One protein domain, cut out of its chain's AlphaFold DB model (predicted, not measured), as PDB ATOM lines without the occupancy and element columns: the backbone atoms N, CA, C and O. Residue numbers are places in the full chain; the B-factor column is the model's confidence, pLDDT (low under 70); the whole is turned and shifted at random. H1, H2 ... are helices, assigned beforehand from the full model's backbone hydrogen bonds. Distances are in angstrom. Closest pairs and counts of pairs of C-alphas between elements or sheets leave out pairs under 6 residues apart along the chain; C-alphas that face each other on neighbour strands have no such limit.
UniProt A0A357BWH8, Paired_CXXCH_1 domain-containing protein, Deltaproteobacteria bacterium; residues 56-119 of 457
ATOM      1  N   VAL A  56     -32.890 -48.203  39.814       71.44
ATOM      2  CA  VAL A  56     -34.201 -48.276  39.178       71.44
ATOM      3  C   VAL A  56     -34.387 -47.107  38.215       71.44
ATOM      4  O   VAL A  56     -33.706 -46.087  38.304       71.44
ATOM      5  N   CYS A  57     -35.382 -47.207  37.338       78.38
ATOM      6  CA  CYS A  57     -35.727 -46.179  36.350       78.38
ATOM      7  C   CYS A  57     -35.823 -44.779  36.970       78.38
ATOM      8  O   CYS A  57     -35.355 -43.815  36.378       78.38
ATOM      9  N   GLY A  58     -36.371 -44.675  38.186       80.31
ATOM     10  CA  GLY A  58     -36.495 -43.420  38.933       80.31
ATOM     11  C   GLY A  58     -35.171 -42.782  39.373       80.31
ATOM     12  O   GLY A  58     -35.171 -41.636  39.801       80.31
ATOM     13  N   GLY A  59     -34.041 -43.487  39.281       80.56
ATOM     14  CA  GLY A  59     -32.708 -42.919  39.492       80.56
ATOM     15  C   GLY A  59     -32.262 -42.028  38.329       80.56
ATOM     16  O   GLY A  59     -31.644 -40.990  38.558       80.56
ATOM     17  N   CYS A  60     -32.654 -42.391  37.104       84.31
ATOM     18  CA  CYS A  60     -32.310 -41.674  35.874       84.31
ATOM     19  C   CYS A  60     -33.464 -40.821  35.342       84.31
ATOM     20  O   CYS A  60     -33.233 -39.780  34.734       84.31
ATOM     21  N   HIS A  61     -34.700 -41.249  35.585       87.56
ATOM     22  CA  HIS A  61     -35.913 -40.627  35.080       87.56
ATOM     23  C   HIS A  61     -36.772 -40.035  36.195       87.56
ATOM     24  O   HIS A  61     -36.711 -40.412  37.365       87.56
ATOM     25  N   THR A  62     -37.605 -39.079  35.817       86.94
ATOM     26  CA  THR A  62     -38.555 -38.387  36.675       86.94
ATOM     27  C   THR A  62     -39.776 -37.997  35.862       86.94
ATOM     28  O   THR A  62     -39.665 -37.455  34.766       86.94
ATOM     29  N   MET A  63     -40.964 -38.286  36.381       86.38
ATOM     30  CA  MET A  63     -42.200 -37.988  35.650       86.38
ATOM     31  C   MET A  63     -42.607 -36.517  35.799       86.38
ATOM     32  O   MET A  63     -43.228 -35.948  34.907       86.38
ATOM     33  N   HIS A  64     -42.266 -35.899  36.935       85.19
ATOM     34  CA  HIS A  64     -42.796 -34.589  37.336       85.19
ATOM     35  C   HIS A  64     -41.732 -33.638  37.895       85.19
ATOM     36  O   HIS A  64     -42.075 -32.647  38.537       85.19
ATOM     37  N   SER A  65     -40.444 -33.963  37.735       85.50
ATOM     38  CA  SER A  65     -39.327 -33.226  38.354       85.50
ATOM     39  C   SER A  65     -39.489 -33.008  39.873       85.50
ATOM     40  O   SER A  65     -38.936 -32.076  40.457       85.50
ATOM     41  N   SER A  66     -40.274 -33.874  40.522       84.69
ATOM     42  CA  SER A  66     -40.701 -33.787  41.917       84.69
ATOM     43  C   SER A  66     -41.002 -35.188  42.446       84.69
ATOM     44  O   SER A  66     -41.565 -36.012  41.724       84.69
ATOM     45  N   GLN A  67     -40.630 -35.457  43.697       83.75
ATOM     46  CA  GLN A  67     -40.889 -36.719  44.387       83.75
ATOM     47  C   GLN A  67     -41.174 -36.433  45.864       83.75
ATOM     48  O   GLN A  67     -40.440 -35.691  46.514       83.75
ATOM     49  N   GLY A  68     -42.254 -37.007  46.408       84.06
ATOM     50  CA  GLY A  68     -42.619 -36.815  47.819       84.06
ATOM     51  C   GLY A  68     -42.983 -35.369  48.187       84.06
ATOM     52  O   GLY A  68     -42.832 -34.978  49.338       84.06
ATOM     53  N   GLY A  69     -43.432 -34.566  47.214       81.12
ATOM     54  CA  GLY A  69     -43.777 -33.153  47.413       81.12
ATOM     55  C   GLY A  69     -42.587 -32.189  47.381       81.12
ATOM     56  O   GLY A  69     -42.797 -30.984  47.502       81.12
ATOM     57  N   ALA A  70     -41.363 -32.686  47.184       80.00
ATOM     58  CA  ALA A  70     -40.163 -31.872  47.028       80.00
ATOM     59  C   ALA A  70     -39.676 -31.888  45.572       80.00
ATOM     60  O   ALA A  70     -39.702 -32.929  44.916       80.00
ATOM     61  N   SER A  71     -39.190 -30.748  45.080       81.81
ATOM     62  CA  SER A  71     -38.432 -30.636  43.830       81.81
ATOM     63  C   SER A  71     -36.966 -30.306  44.130       81.81
ATOM     64  O   SER A  71     -36.630 -29.798  45.197       81.81
ATOM     65  N   SER A  72     -36.073 -30.636  43.201       81.69
ATOM     66  CA  SER A  72     -34.638 -30.353  43.303       81.69
ATOM     67  C   SER A  72     -34.061 -30.180  41.900       81.69
ATOM     68  O   SER A  72     -34.534 -30.865  40.990       81.69
ATOM     69  N   PRO A  73     -33.004 -29.367  41.704       77.69
ATOM     70  CA  PRO A  73     -32.281 -29.304  40.434       77.69
ATOM     71  C   PRO A  73     -31.823 -30.677  39.911       77.69
ATOM     72  O   PRO A  73     -31.811 -30.901  38.703       77.69
ATOM     73  N   SER A  74     -31.513 -31.628  40.804       80.38
ATOM     74  CA  SER A  74     -31.164 -33.009  40.428       80.38
ATOM     75  C   SER A  74     -32.328 -33.781  39.806       80.38
ATOM     76  O   SER A  74     -32.115 -34.717  39.046       80.38
ATOM     77  N   MET A  75     -33.571 -33.380  40.077       83.50
ATOM     78  CA  MET A  75     -34.771 -33.968  39.482       83.50
ATOM     79  C   MET A  75     -35.230 -33.246  38.217       83.50
ATOM     80  O   MET A  75     -36.208 -33.671  37.623       83.50
ATOM     81  N   GLY A  76     -34.512 -32.218  37.767       79.62
ATOM     82  CA  GLY A  76     -34.799 -31.500  36.530       79.62
ATOM     83  C   GLY A  76     -35.623 -30.233  36.709       79.62
ATOM     84  O   GLY A  76     -35.842 -29.752  37.820       79.62
ATOM     85  N   THR A  77     -36.004 -29.629  35.586       73.56
ATOM     86  CA  THR A  77     -36.637 -28.305  35.560       73.56
ATOM     87  C   THR A  77     -38.163 -28.408  35.606       73.56
ATOM     88  O   THR A  77     -38.753 -29.446  35.291       73.56
ATOM     89  N   ALA A  78     -38.819 -27.309  35.994       67.75
ATOM     90  CA  ALA A  78     -40.280 -27.217  36.058       67.75
ATOM     91  C   ALA A  78     -40.958 -27.316  34.677       67.75
ATOM     92  O   ALA A  78     -42.127 -27.680  34.594       67.75
ATOM     93  N   SER A  79     -40.227 -27.020  33.599       68.44
ATOM     94  CA  SER A  79     -40.723 -27.081  32.216       68.44
ATOM     95  C   SER A  79     -40.781 -28.503  31.642       68.44
ATOM     96  O   SER A  79     -41.185 -28.672  30.494       68.44
ATOM     97  N   GLY A  80     -40.400 -29.515  32.429       65.06
ATOM     98  CA  GLY A  80     -40.240 -30.891  31.971       65.06
ATOM     99  C   GLY A  80     -38.856 -31.123  31.366       65.06
ATOM    100  O   GLY A  80     -38.257 -30.234  30.763       65.06
ATOM    101  N   ALA A  81     -38.332 -32.330  31.560       76.31
ATOM    102  CA  ALA A  81     -37.025 -32.727  31.055       76.31
ATOM    103  C   ALA A  81     -37.146 -33.571  29.783       76.31
ATOM    104  O   ALA A  81     -38.115 -34.319  29.605       76.31
ATOM    105  N   ALA A  82     -36.144 -33.483  28.903       83.38
ATOM    106  CA  ALA A  82     -36.117 -34.279  27.679       83.38
ATOM    107  C   ALA A  82     -36.161 -35.777  28.021       83.38
ATOM    108  O   ALA A  82     -35.360 -36.261  28.817       83.38
ATOM    109  N   ILE A  83     -37.114 -36.509  27.426       85.62
ATOM    110  CA  ILE A  83     -37.313 -37.959  27.642       85.62
ATOM    111  C   ILE A  83     -37.450 -38.305  29.142       85.62
ATOM    112  O   ILE A  83     -37.042 -39.370  29.605       85.62
ATOM    113  N   LEU A  84     -38.027 -37.383  29.922       89.19
ATOM    114  CA  LEU A  84     -38.261 -37.553  31.357       89.19
ATOM    115  C   LEU A  84     -36.974 -37.801  32.154       89.19
ATOM    116  O   LEU A  84     -37.017 -38.465  33.183       89.19
ATOM    117  N   LEU A  85     -35.822 -37.326  31.680       89.94
ATOM    118  CA  LEU A  85     -34.547 -37.513  32.372       89.94
ATOM    119  C   LEU A  85     -34.428 -36.587  33.587       89.94
ATOM    120  O   LEU A  85     -34.932 -35.471  33.612       89.94
ATOM    121  N   ARG A  86     -33.738 -37.043  34.625       89.69
ATOM    122  CA  ARG A  86     -33.380 -36.214  35.777       89.69
ATOM    123  C   ARG A  86     -32.276 -35.214  35.418       89.69
ATOM    124  O   ARG A  86     -31.464 -35.446  34.527       89.69
ATOM    125  N   GLY A  87     -32.205 -34.121  36.175       87.94
ATOM    126  CA  GLY A  87     -31.214 -33.062  35.993       87.94
ATOM    127  C   GLY A  87     -31.585 -32.031  34.922       87.94
ATOM    128  O   GLY A  87     -32.666 -32.095  34.335       87.94
ATOM    129  N   PRO A  88     -30.706 -31.050  34.666       86.88
ATOM    130  CA  PRO A  88     -30.965 -29.945  33.742       86.88
ATOM    131  C   PRO A  88     -30.810 -30.367  32.265       86.88
ATOM    132  O   PRO A  88     -30.040 -29.771  31.515       86.88
ATOM    133  N   VAL A  89     -31.532 -31.412  31.849       88.06
ATOM    134  CA  VAL A  89     -31.498 -31.975  30.492       88.06
ATOM    135  C   VAL A  89     -32.643 -31.400  29.660       88.06
ATOM    136  O   VAL A  89     -33.804 -31.785  29.816       88.06
ATOM    137  N   THR A  90     -32.313 -30.486  28.752       86.31
ATOM    138  CA  THR A  90     -33.287 -29.830  27.863       86.31
ATOM    139  C   THR A  90     -33.337 -30.418  26.456       86.31
ATOM    140  O   THR A  90     -34.326 -30.245  25.750       86.31
ATOM    141  N   SER A  91     -32.302 -31.151  26.050       86.31
ATOM    142  CA  SER A  91     -32.201 -31.775  24.732       86.31
ATOM    143  C   SER A  91     -31.351 -33.049  24.780       86.31
ATOM    144  O   SER A  91     -30.715 -33.351  25.790       86.31
ATOM    145  N   ARG A  92     -31.282 -33.789  23.664       81.50
ATOM    146  CA  ARG A  92     -30.355 -34.930  23.533       81.50
ATOM    147  C   ARG A  92     -28.881 -34.528  23.663       81.50
ATOM    148  O   ARG A  92     -28.071 -35.352  24.058       81.50
ATOM    149  N   ALA A  93     -28.552 -33.277  23.361       82.75
ATOM    150  CA  ALA A  93     -27.204 -32.723  23.467       82.75
ATOM    151  C   ALA A  93     -26.794 -32.407  24.924       82.75
ATOM    152  O   ALA A  93     -25.648 -32.072  25.199       82.75
ATOM    153  N   ASP A  94     -27.741 -32.525  25.862       86.62
ATOM    154  CA  ASP A  94     -27.552 -32.255  27.287       86.62
ATOM    155  C   ASP A  94     -27.536 -33.529  28.147       86.62
ATOM    156  O   ASP A  94     -27.487 -33.436  29.373       86.62
ATOM    157  N   ILE A  95     -27.620 -34.725  27.548       87.81
ATOM    158  CA  ILE A  95     -27.801 -35.987  28.289       87.81
ATOM    159  C   ILE A  95     -26.662 -36.241  29.289       87.81
ATOM    160  O   ILE A  95     -26.910 -36.764  30.374       87.81
ATOM    161  N   GLN A  96     -25.433 -35.808  28.996       88.31
ATOM    162  CA  GLN A  96     -24.305 -35.879  29.931       88.31
ATOM    163  C   GLN A  96     -24.616 -35.222  31.284       88.31
ATOM    164  O   GLN A  96     -24.149 -35.712  32.309       88.31
ATOM    165  N   LYS A  97     -25.458 -34.177  31.325       88.69
ATOM    166  CA  LYS A  97     -25.823 -33.482  32.569       88.69
ATOM    167  C   LYS A  97     -26.583 -34.384  33.540       88.69
ATOM    168  O   LYS A  97     -26.543 -34.135  34.740       88.69
ATOM    169  N   LEU A  98     -27.252 -35.436  33.056       90.44
ATOM    170  CA  LEU A  98     -27.793 -36.490  33.916       90.44
ATOM    171  C   LEU A  98     -26.656 -37.312  34.533       90.44
ATOM    172  O   LEU A  98     -26.573 -37.439  35.752       90.44
ATOM    173  N   CYS A  99     -25.783 -37.862  33.689       87.50
ATOM    174  CA  CYS A  99     -24.717 -38.776  34.094       87.50
ATOM    175  C   CYS A  99     -23.742 -38.105  35.073       87.50
ATOM    176  O   CYS A  99     -23.367 -38.682  36.095       87.50
ATOM    177  N   LEU A 100     -23.387 -36.848  34.805       87.69
ATOM    178  CA  LEU A 100     -22.448 -36.069  35.606       87.69
ATOM    179  C   LEU A 100     -22.975 -35.711  36.999       87.69
ATOM    180  O   LEU A 100     -22.173 -35.366  37.862       87.69
ATOM    181  N   GLN A 101     -24.269 -35.884  37.289       87.38
ATOM    182  CA  GLN A 101     -24.756 -35.787  38.669       87.38
ATOM    183  C   GLN A 101     -24.065 -36.801  39.582       87.38
ATOM    184  O   GLN A 101     -23.757 -36.475  40.724       87.38
ATOM    185  N   CYS A 102     -23.806 -38.007  39.073       84.19
ATOM    186  CA  CYS A 102     -23.129 -39.074  39.805       84.19
ATOM    187  C   CYS A 102     -21.648 -39.167  39.423       84.19
ATOM    188  O   CYS A 102     -20.809 -39.394  40.290       84.19
ATOM    189  N   HIS A 103     -21.321 -38.984  38.141       81.88
ATOM    190  CA  HIS A 103     -19.992 -39.270  37.595       81.88
ATOM    191  C   HIS A 103     -19.030 -38.070  37.554       81.88
ATOM    192  O   HIS A 103     -17.855 -38.234  37.228       81.88
ATOM    193  N   SER A 104     -19.487 -36.871  37.929       82.75
ATOM    194  CA  SER A 104     -18.595 -35.750  38.249       82.75
ATOM    195  C   SER A 104     -18.162 -35.809  39.711       82.75
ATOM    196  O   SER A 104     -18.918 -36.253  40.585       82.75
ATOM    197  N   GLN A 105     -16.953 -35.330  40.007       77.25
ATOM    198  CA  GLN A 105     -16.508 -35.117  41.387       77.25
ATOM    199  C   GLN A 105     -17.380 -34.108  42.139       77.25
ATOM    200  O   GLN A 105     -17.616 -34.268  43.334       77.25
ATOM    201  N   THR A 106     -17.893 -33.103  41.432       82.75
ATOM    202  CA  THR A 106     -18.725 -32.020  41.978       82.75
ATOM    203  C   THR A 106     -20.215 -32.215  41.690       82.75
ATOM    204  O   THR A 106     -21.023 -31.318  41.926       82.75
ATOM    205  N   GLY A 107     -20.596 -33.386  41.175       85.12
ATOM    206  CA  GLY A 107     -21.984 -33.719  40.878       85.12
ATOM    207  C   GLY A 107     -22.869 -33.707  42.129       85.12
ATOM    208  O   GLY A 107     -22.445 -34.076  43.224       85.12
ATOM    209  N   SER A 108     -24.136 -33.327  41.971       86.50
ATOM    210  CA  SER A 108     -25.111 -33.251  43.074       86.50
ATOM    211  C   SER A 108     -25.386 -34.592  43.768       86.50
ATOM    212  O   SER A 108     -25.871 -34.617  44.894       86.50
ATOM    213  N   GLN A 109     -25.085 -35.698  43.091       84.50
ATOM    214  CA  GLN A 109     -25.218 -37.074  43.564       84.50
ATOM    215  C   GLN A 109     -23.850 -37.769  43.647       84.50
ATOM    216  O   GLN A 109     -23.770 -38.995  43.707       84.50
ATOM    217  N   ALA A 110     -22.754 -37.003  43.653       81.19
ATOM    218  CA  ALA A 110     -21.404 -37.543  43.591       81.19
ATOM    219  C   ALA A 110     -21.045 -38.432  44.791       81.19
ATOM    220  O   ALA A 110     -20.200 -39.317  44.656       81.19
ATOM    221  N   THR A 111     -21.667 -38.201  45.943       82.69
ATOM    222  CA  THR A 111     -21.430 -38.931  47.194       82.69
ATOM    223  C   THR A 111     -22.478 -40.010  47.466       82.69
ATOM    224  O   THR A 111     -22.437 -40.646  48.520       82.69
ATOM    225  N   ASN A 112     -23.409 -40.238  46.535       79.00
ATOM    226  CA  ASN A 112     -24.414 -41.281  46.688       79.00
ATOM    227  C   ASN A 112     -23.759 -42.657  46.581       79.00
ATOM    228  O   ASN A 112     -23.090 -42.972  45.597       79.00
ATOM    229  N   VAL A 113     -23.988 -43.476  47.604       74.38
ATOM    230  CA  VAL A 113     -23.536 -44.863  47.660       74.38
ATOM    231  C   VAL A 113     -24.651 -45.758  47.133       74.38
ATOM    232  O   VAL A 113     -25.752 -45.776  47.682       74.38
ATOM    233  N   PHE A 114     -24.362 -46.515  46.080       68.88
ATOM    234  CA  PHE A 114     -25.321 -47.397  45.431       68.88
ATOM    235  C   PHE A 114     -25.225 -48.811  46.024       68.88
ATOM    236  O   PHE A 114     -24.190 -49.482  45.968       68.88
ATOM    237  N   GLN A 115     -26.319 -49.244  46.649       64.00
ATOM    238  CA  GLN A 115     -26.521 -50.613  47.140       64.00
ATOM    239  C   GLN A 115     -26.866 -51.544  45.984       64.00
ATOM    240  O   GLN A 115     -27.410 -51.022  45.028       64.00
ATOM    241  N   PRO A 116     -26.582 -52.862  46.036       49.44
ATOM    242  CA  PRO A 116     -26.058 -53.600  47.193       49.44
ATOM    243  C   PRO A 116     -24.526 -53.578  47.327       49.44
ATOM    244  O   PRO A 116     -23.985 -54.129  48.279       49.44
ATOM    245  N   HIS A 117     -23.806 -52.961  46.387       55.12
ATOM    246  CA  HIS A 117     -22.340 -53.032  46.342       55.12
ATOM    247  C   HIS A 117     -21.650 -52.049  47.294       55.12
ATOM    248  O   HIS A 117     -20.447 -52.167  47.530       55.12
ATOM    249  N   GLY A 118     -22.389 -51.076  47.836       61.62
ATOM    250  CA  GLY A 118     -21.842 -50.085  48.760       61.62
ATOM    251  C   GLY A 118     -20.812 -49.163  48.102       61.62
ATOM    252  O   GLY A 118     -19.910 -48.684  48.782       61.62
ATOM    253  N   GLN A 119     -20.928 -48.921  46.790       64.62
ATOM    254  CA  GLN A 119     -19.938 -48.169  46.015       64.62
ATOM    255  C   GLN A 119     -20.453 -46.801  45.566       64.62
ATOM    256  O   GLN A 119     -21.640 -46.619  45.299       64.62
TER     257      GLN A 119
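Overview. This is residues 56 to 119 of the 457 residues of the protein "Paired_CXXCH_1 domain-containing protein" of Deltaproteobacteria bacterium (UniProt A0A357BWH8). This domain has little regular structure: a long winding loop, residues 61 to 95, makes most of the body, with the short helix H2 at one side and the still shorter H1 close to H2. The last stretch, residues 104 to 119, runs from H2 as a tail with no named element. The printed part has 64 residues with two named helices, H1 then H2, and no named strand; the class is all helix, with only 12 residues in named elements. It is compact, with a radius of gyration of the C-alphas of 11.6 A and spans of 34 by 28 by 19 A.

Along the chain. H2, residues 96 to 103, measures 9.4 A from C-alpha 96 at (-24.305, -35.879, 29.931) to C-alpha 103 at (-19.992, -39.270, 37.595). H1, residues 57 to 60, begins with C-alpha 57 at (-35.727, -46.179, 36.350) and measures 5.7 A.

Arrangement. H2 and H1 are close but not clearly touching; their closest C-alphas, of Leu 98 and Cys 60, are 7.1 A apart. In H2, 2 of 4 O i to N i+4 pairs are within hydrogen-bond range; H1 is too short for such a pair. Residues 66 to 67 pair with 70 to 71, antiparallel.

Size, cuts and confidence. The C-alphas farthest apart, of Ser 79 and His 117, are 34.8 A apart. The printed part has no cut, and the link from H1 to H2 is long, 35 residues. The pLDDT is under 70 at residues 78 to 80 and 114 to 119.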